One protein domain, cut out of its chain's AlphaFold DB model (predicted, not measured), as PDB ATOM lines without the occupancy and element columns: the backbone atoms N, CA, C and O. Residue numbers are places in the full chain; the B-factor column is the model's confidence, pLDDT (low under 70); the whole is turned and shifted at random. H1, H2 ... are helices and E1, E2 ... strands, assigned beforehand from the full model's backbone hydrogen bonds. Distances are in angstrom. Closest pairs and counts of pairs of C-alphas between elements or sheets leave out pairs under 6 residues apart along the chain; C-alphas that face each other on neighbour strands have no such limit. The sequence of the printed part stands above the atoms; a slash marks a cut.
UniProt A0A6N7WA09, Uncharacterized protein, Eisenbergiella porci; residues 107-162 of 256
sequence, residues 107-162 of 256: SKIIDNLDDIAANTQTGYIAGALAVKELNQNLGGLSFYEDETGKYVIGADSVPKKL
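Overview. This is residues 107 to 162 of the 256 residues of an uncharacterized protein of Eisenbergiella porci (UniProt A0A6N7WA09). The model is a loose, open U: helix H2 forms its base, the two-stranded hairpin E1 and E2 makes one arm, and the short helix H1 with the loops around it makes the other. The two arms stay well separated, and short pairings tie residues 109 to 110 to 125 to 126 in one arm and 160 to 161 to E2 in the other. The 56 printed residues hold, in chain order, H1, H2, E1 and E2, with sheet order E1 - E2, antiparallel. The class is mixed, helices and strands, with 27 residues, under half, in named elements. The whole is loose, with a radius of gyration of the C-alphas of 14.6 A, and elongated, spanning 42 by 23 by 14 A.

Along the chain. E1 is residues 142 to 146, 13.5 A long, beginning at C-alpha 142 (14.732, 2.016, 18.184). E2 is residues 149 to 153, 13.2 A, ending at C-alpha 153 (17.989, 5.954, 17.170). H2 is residues 128 to 138, 15.2 A, and H1 is residues 113 to 118, 8.6 A, beginning at C-alpha 113 (2.872, -4.460, 30.463).

Arrangement. E1 and E2 form an antiparallel hairpin, their directions 155 degrees apart. N 151 and O 144 are 2.8 A apart and N 142 and O 153 are 3.0 A apart, both within hydrogen-bond range. H1 and H2 only just touch, with 3 pairs of C-alphas within 8 A, the closest being those of Leu 113 and Ala 130 at 5.5 A. Their lines are about perpendicular, at 78 degrees. In H1 and H2 every O i to N i+4 pair is within hydrogen-bond range. H1 is apart from E1 and E2, and H2 is apart from E2.

Size, cuts and confidence. The two farthest C-alphas, of Ser 107 and Thr 148, are 41.7 A apart. The printed part has no cut. The links H2 to E1 and E1 to E2 are tight, and H1 to H2 is short. Mean pLDDT of the printed part is 90.6, and no printed residue is under 70.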
ATOM      1  N   SER A 107      -7.119 -16.987  27.766       84.50
ATOM      2  CA  SER A 107      -6.523 -16.992  29.109       84.50
ATOM      3  C   SER A 107      -4.995 -16.881  29.103       84.50
ATOM      4  O   SER A 107      -4.410 -16.545  30.127       84.50
ATOM      5  N   LYS A 108      -4.351 -17.124  27.953       88.94
ATOM      6  CA  LYS A 108      -2.895 -17.049  27.771       88.94
ATOM      7  C   LYS A 108      -2.420 -15.783  27.057       88.94
ATOM      8  O   LYS A 108      -1.234 -15.669  26.743       88.94
ATOM      9  N   ILE A 109      -3.327 -14.844  26.792       91.62
ATOM     10  CA  ILE A 109      -3.017 -13.548  26.185       91.62
ATOM     11  C   ILE A 109      -2.933 -12.506  27.300       91.62
ATOM     12  O   ILE A 109      -3.890 -12.330  28.049       91.62
ATOM     13  N   ILE A 110      -1.794 -11.816  27.395       93.56
ATOM     14  CA  ILE A 110      -1.555 -10.783  28.410       93.56
ATOM     15  C   ILE A 110      -1.599  -9.399  27.758       93.56
ATOM     16  O   ILE A 110      -0.748  -9.076  26.933       93.56
ATOM     17  N   ASP A 111      -2.582  -8.575  28.124       94.56
ATOM     18  CA  ASP A 111      -2.883  -7.298  27.453       94.56
ATOM     19  C   ASP A 111      -2.367  -6.033  28.177       94.56
ATOM     20  O   ASP A 111      -2.669  -4.928  27.733       94.56
ATOM     21  N   ASN A 112      -1.567  -6.156  29.242       94.62
ATOM     22  CA  ASN A 112      -0.902  -5.024  29.910       94.62
ATOM     23  C   ASN A 112       0.585  -5.324  30.186       94.62
ATOM     24  O   ASN A 112       0.977  -6.489  30.270       94.62
ATOM     25  N   LEU A 113       1.423  -4.284  30.293       95.69
ATOM     26  CA  LEU A 113       2.872  -4.460  30.463       95.69
ATOM     27  C   LEU A 113       3.271  -5.012  31.836       95.69
ATOM     28  O   LEU A 113       4.223  -5.790  31.898       95.69
ATOM     29  N   ASP A 114       2.571  -4.635  32.906       95.50
ATOM     30  CA  ASP A 114       2.914  -5.055  34.271       95.50
ATOM     31  C   ASP A 114       2.807  -6.578  34.427       95.50
ATOM     32  O   ASP A 114       3.724  -7.229  34.932       95.50
ATOM     33  N   ASP A 115       1.738  -7.171  33.897       95.38
ATOM     34  CA  ASP A 115       1.540  -8.619  33.899       95.38
ATOM     35  C   ASP A 115       2.537  -9.338  32.980       95.38
ATOM     36  O   ASP A 115       2.982 -10.440  33.303       95.38
ATOM     37  N   ILE A 116       2.936  -8.733  31.849       94.94
ATOM     38  CA  ILE A 116       4.002  -9.290  30.996       94.94
ATOM     39  C   ILE A 116       5.321  -9.323  31.767       94.94
ATOM     40  O   ILE A 116       6.021 -10.335  31.729       94.94
ATOM     41  N   ALA A 117       5.654  -8.238  32.468       94.50
ATOM     42  CA  ALA A 117       6.880  -8.131  33.250       94.50
ATOM     43  C   ALA A 117       6.897  -9.108  34.437       94.50
ATOM     44  O   ALA A 117       7.948  -9.652  34.774       94.50
ATOM     45  N   ALA A 118       5.740  -9.361  35.053       95.81
ATOM     46  CA  ALA A 118       5.594 -10.312  36.152       95.81
ATOM     47  C   ALA A 118       5.470 -11.781  35.696       95.81
ATOM     48  O   ALA A 118       5.584 -12.693  36.523       95.81
ATOM     49  N   ASN A 119       5.226 -12.045  34.406       94.19
ATOM     50  CA  ASN A 119       4.979 -13.397  33.918       94.19
ATOM     51  C   ASN A 119       6.252 -14.264  33.905       94.19
ATOM     52  O   ASN A 119       7.214 -13.994  33.193       94.19
ATOM     53  N   THR A 120       6.204 -15.390  34.620       94.06
ATOM     54  CA  THR A 120       7.267 -16.412  34.656       94.06
ATOM     55  C   THR A 120       6.868 -17.727  33.978       94.06
ATOM     56  O   THR A 120       7.657 -18.672  33.932       94.06
ATOM     57  N   GLN A 121       5.643 -17.815  33.452       90.56
ATOM     58  CA  GLN A 121       5.076 -19.045  32.905       90.56
ATOM     59  C   GLN A 121       5.328 -19.163  31.396       90.56
ATOM     60  O   GLN A 121       5.204 -18.195  30.640       90.56
ATOM     61  N   THR A 122       5.624 -20.380  30.933       87.19
ATOM     62  CA  THR A 122       5.787 -20.680  29.507       87.19
ATOM     63  C   THR A 122       4.438 -20.755  28.783       87.19
ATOM     64  O   THR A 122       3.423 -21.180  29.335       87.19
ATOM     65  N   GLY A 123       4.426 -20.361  27.506       86.06
ATOM     66  CA  GLY A 123       3.256 -20.490  26.630       86.06
ATOM     67  C   GLY A 123       2.222 -19.364  26.726       86.06
ATOM     68  O   GLY A 123       1.168 -19.489  26.106       86.06
ATOM     69  N   TYR A 124       2.508 -18.292  27.468       90.44
ATOM     70  CA  TYR A 124       1.778 -17.026  27.369       90.44
ATOM     71  C   TYR A 124       2.334 -16.178  26.224       90.44
ATOM     72  O   TYR A 124       3.514 -16.282  25.882       90.44
ATOM     73  N   ILE A 125       1.486 -15.334  25.641       89.94
ATOM     74  CA  ILE A 125       1.850 -14.412  24.561       89.94
ATOM     75  C   ILE A 125       1.446 -12.980  24.913       89.94
ATOM     76  O   ILE A 125       0.428 -12.749  25.567       89.94
ATOM     77  N   ALA A 126       2.243 -12.015  24.452       93.12
ATOM     78  CA  ALA A 126       1.902 -10.603  24.564       93.12
ATOM     79  C   ALA A 126       0.689 -10.286  23.678       93.12
ATOM     80  O   ALA A 126       0.671 -10.595  22.484       93.12
ATOM     81  N   GLY A 127      -0.324  -9.674  24.278       93.44
ATOM     82  CA  GLY A 127      -1.524  -9.211  23.607       93.44
ATOM     83  C   GLY A 127      -1.301  -7.913  22.835       93.44
ATOM     84  O   GLY A 127      -0.339  -7.172  23.053       93.44
ATOM     85  N   ALA A 128      -2.203  -7.628  21.897       94.06
ATOM     86  CA  ALA A 128      -2.067  -6.487  20.996       94.06
ATOM     87  C   ALA A 128      -2.098  -5.137  21.736       94.06
ATOM     88  O   ALA A 128      -1.460  -4.184  21.288       94.06
ATOM     89  N   LEU A 129      -2.817  -5.047  22.862       94.88
ATOM     90  CA  LEU A 129      -2.871  -3.825  23.667       94.88
ATOM     91  C   LEU A 129      -1.533  -3.547  24.353       94.88
ATOM     92  O   LEU A 129      -1.030  -2.432  24.238       94.88
ATOM     93  N   ALA A 130      -0.909  -4.567  24.947       95.62
ATOM     94  CA  ALA A 130       0.406  -4.429  25.562       95.62
ATOM     95  C   ALA A 130       1.489  -4.063  24.536       95.62
ATOM     96  O   ALA A 130       2.323  -3.198  24.788       95.62
ATOM     97  N   VAL A 131       1.457  -4.670  23.342       94.38
ATOM     98  CA  VAL A 131       2.391  -4.324  22.253       94.38
ATOM     99  C   VAL A 131       2.175  -2.886  21.772       94.38
ATOM    100  O   VAL A 131       3.140  -2.167  21.508       94.38
ATOM    101  N   LYS A 132       0.918  -2.433  21.683       95.06
ATOM    102  CA  LYS A 132       0.596  -1.042  21.346       95.06
ATOM    103  C   LYS A 132       1.133  -0.079  22.401       95.06
ATOM    104  O   LYS A 132       1.732   0.925  22.029       95.06
ATOM    105  N   GLU A 133       0.913  -0.369  23.678       95.06
ATOM    106  CA  GLU A 133       1.386   0.459  24.785       95.06
ATOM    107  C   GLU A 133       2.920   0.506  24.824       95.06
ATOM    108  O   GLU A 133       3.487   1.592  24.904       95.06
ATOM    109  N   LEU A 134       3.604  -0.627  24.622       93.62
ATOM    110  CA  LEU A 134       5.061  -0.663  24.473       93.62
ATOM    111  C   LEU A 134       5.521   0.263  23.340       93.62
ATOM    112  O   LEU A 134       6.393   1.101  23.542       93.62
ATOM    113  N   ASN A 135       4.908   0.158  22.160       91.19
ATOM    114  CA  ASN A 135       5.261   0.996  21.016       91.19
ATOM    115  C   ASN A 135       4.986   2.493  21.265       91.19
ATOM    116  O   ASN A 135       5.750   3.346  20.819       91.19
ATOM    117  N   GLN A 136       3.913   2.822  21.990       93.06
ATOM    118  CA  GLN A 136       3.615   4.196  22.403       93.06
ATOM    119  C   GLN A 136       4.657   4.726  23.391       93.06
ATOM    120  O   GLN A 136       5.149   5.835  23.199       93.06
ATOM    121  N   ASN A 137       5.034   3.921  24.386       93.12
ATOM    122  CA  ASN A 137       6.051   4.269  25.377       93.12
ATOM    123  C   ASN A 137       7.435   4.444  24.739       93.12
ATOM    124  O   ASN A 137       8.192   5.322  25.144       93.12
ATOM    125  N   LEU A 138       7.752   3.652  23.709       91.88
ATOM    126  CA  LEU A 138       8.968   3.815  22.912       91.88
ATOM    127  C   LEU A 138       8.967   5.106  22.087       91.88
ATOM    128  O   LEU A 138      10.037   5.600  21.741       91.88
ATOM    129  N   GLY A 139       7.801   5.654  21.736       89.50
ATOM    130  CA  GLY A 139       7.705   6.924  21.012       89.50
ATOM    131  C   GLY A 139       8.415   6.933  19.652       89.50
ATOM    132  O   GLY A 139       8.837   7.991  19.193       89.50
ATOM    133  N   GLY A 140       8.582   5.767  19.016       86.62
ATOM    134  CA  GLY A 140       9.319   5.621  17.756       86.62
ATOM    135  C   GLY A 140      10.842   5.522  17.895       86.62
ATOM    136  O   GLY A 140      11.532   5.527  16.878       86.62
ATOM    137  N   LEU A 141      11.372   5.419  19.117       91.75
ATOM    138  CA  LEU A 141      12.775   5.087  19.348       91.75
ATOM    139  C   LEU A 141      13.048   3.624  18.982       91.75
ATOM    140  O   LEU A 141      12.254   2.734  19.300       91.75
ATOM    141  N   SER A 142      14.199   3.366  18.365       90.44
ATOM    142  CA  SER A 142      14.732   2.016  18.184       90.44
ATOM    143  C   SER A 142      16.005   1.833  19.000       90.44
ATOM    144  O   SER A 142      16.791   2.766  19.174       90.44
ATOM    145  N   PHE A 143      16.192   0.621  19.518       92.00
ATOM    146  CA  PHE A 143      17.350   0.247  20.320       92.00
ATOM    147  C   PHE A 143      18.098  -0.891  19.644       92.00
ATOM    148  O   PHE A 143      17.476  -1.844  19.168       92.00
ATOM    149  N   TYR A 144      19.421  -0.801  19.619       93.38
ATOM    150  CA  TYR A 144      20.278  -1.870  19.125       93.38
ATOM    151  C   TYR A 144      21.593  -1.911  19.908       93.38
ATOM    152  O   TYR A 144      21.933  -0.977  20.636       93.38
ATOM    153  N   GLU A 145      22.307  -3.022  19.783       94.56
ATOM    154  CA  GLU A 145      23.598  -3.256  20.425       94.56
ATOM    155  C   GLU A 145      24.556  -3.817  19.374       94.56
ATOM    156  O   GLU A 145      24.171  -4.677  18.577       94.56
ATOM    157  N   ASP A 146      25.776  -3.294  19.343       90.50
ATOM    158  CA  ASP A 146      26.873  -3.784  18.512       90.50
ATOM    159  C   ASP A 146      28.126  -4.030  19.375       90.50
ATOM    160  O   ASP A 146      28.072  -3.947  20.602       90.50
ATOM    161  N   GLU A 147      29.260  -4.359  18.749       89.88
ATOM    162  CA  GLU A 147      30.525  -4.631  19.454       89.88
ATOM    163  C   GLU A 147      31.039  -3.437  20.284       89.88
ATOM    164  O   GLU A 147      31.872  -3.616  21.171       89.88
ATOM    165  N   THR A 148      30.558  -2.222  20.007       81.06
ATOM    166  CA  THR A 148      31.028  -0.966  20.602       81.06
ATOM    167  C   THR A 148      30.098  -0.410  21.684       81.06
ATOM    168  O   THR A 148      30.535   0.415  22.495       81.06
ATOM    169  N   GLY A 149      28.850  -0.888  21.773       85.62
ATOM    170  CA  GLY A 149      27.943  -0.579  22.878       85.62
ATOM    171  C   GLY A 149      26.456  -0.642  22.533       85.62
ATOM    172  O   GLY A 149      26.034  -1.248  21.550       85.62
ATOM    173  N   LYS A 150      25.643  -0.006  23.384       92.00
ATOM    174  CA  LYS A 150      24.181   0.080  23.241       92.00
ATOM    175  C   LYS A 150      23.792   1.430  22.671       92.00
ATOM    176  O   LYS A 150      24.329   2.446  23.102       92.00
ATOM    177  N   TYR A 151      22.823   1.454  21.768       91.06
ATOM    178  CA  TYR A 151      22.457   2.646  21.014       91.06
ATOM    179  C   TYR A 151      20.951   2.867  20.979       91.06
ATOM    180  O   TYR A 151      20.161   1.923  21.022       91.06
ATOM    181  N   VAL A 152      20.570   4.138  20.854       92.25
ATOM    182  CA  VAL A 152      19.212   4.578  20.534       92.25
ATOM    183  C   VAL A 152      19.213   5.388  19.240       92.25
ATOM    184  O   VAL A 152      20.069   6.253  19.050       92.25
ATOM    185  N   ILE A 153      18.249   5.134  18.359       91.25
ATOM    186  CA  ILE A 153      17.989   5.954  17.170       91.25
ATOM    187  C   ILE A 153      16.595   6.557  17.316       91.25
ATOM    188  O   ILE A 153      15.635   5.862  17.651       91.25
ATOM    189  N   GLY A 154      16.500   7.865  17.095       86.06
ATOM    190  CA  GLY A 154      15.227   8.576  17.028       86.06
ATOM    191  C   GLY A 154      14.824   8.885  15.588       86.06
ATOM    192  O   GLY A 154      15.288   8.261  14.641       86.06
ATOM    193  N   ALA A 155      13.973   9.895  15.413       78.69
ATOM    194  CA  ALA A 155      13.590  10.371  14.081       78.69
ATOM    195  C   ALA A 155      14.789  10.899  13.268       78.69
ATOM    196  O   ALA A 155      14.827  10.756  12.048       78.69
ATOM    197  N   ASP A 156      15.764  11.497  13.953       78.06
ATOM    198  CA  ASP A 156      17.053  11.876  13.385       78.06
ATOM    199  C   ASP A 156      17.941  10.627  13.373       78.06
ATOM    200  O   ASP A 156      18.242  10.071  14.430       78.06
ATOM    201  N   SER A 157      18.282  10.120  12.186       80.69
ATOM    202  CA  SER A 157      18.810   8.762  11.957       80.69
ATOM    203  C   SER A 157      20.213   8.501  12.524       80.69
ATOM    204  O   SER A 157      20.829   7.491  12.193       80.69
ATOM    205  N   VAL A 158      20.733   9.410  13.348       85.06
ATOM    206  CA  VAL A 158      22.045   9.326  13.982       85.06
ATOM    207  C   VAL A 158      21.926   8.519  15.278       85.06
ATOM    208  O   VAL A 158      21.263   8.974  16.219       85.06
ATOM    209  N   PRO A 159      22.572   7.344  15.373       88.31
ATOM    210  CA  PRO A 159      22.602   6.587  16.612       88.31
ATOM    211  C   PRO A 159      23.303   7.351  17.730       88.31
ATOM    212  O   PRO A 159      24.372   7.929  17.535       88.31
ATOM    213  N   LYS A 160      22.722   7.314  18.928       85.44
ATOM    214  CA  LYS A 160      23.327   7.851  20.148       85.44
ATOM    215  C   LYS A 160      23.666   6.705  21.076       85.44
ATOM    216  O   LYS A 160      22.781   5.925  21.430       85.44
ATOM    217  N   LYS A 161      24.935   6.613  21.468       85.69
ATOM    218  CA  LYS A 161      25.378   5.629  22.452       85.69
ATOM    219  C   LYS A 161      24.681   5.911  23.785       85.69
ATOM    220  O   LYS A 161      24.651   7.047  24.255       85.69
ATOM    221  N   LEU A 162      24.069   4.890  24.367       84.75
ATOM    222  CA  LEU A 162      23.446   4.951  25.680       84.75
ATOM    223  C   LEU A 162      24.519   4.743  26.750       84.75
ATOM    224  O   LEU A 162      25.319   3.816  26.655       84.75
TER     225      LEU A 162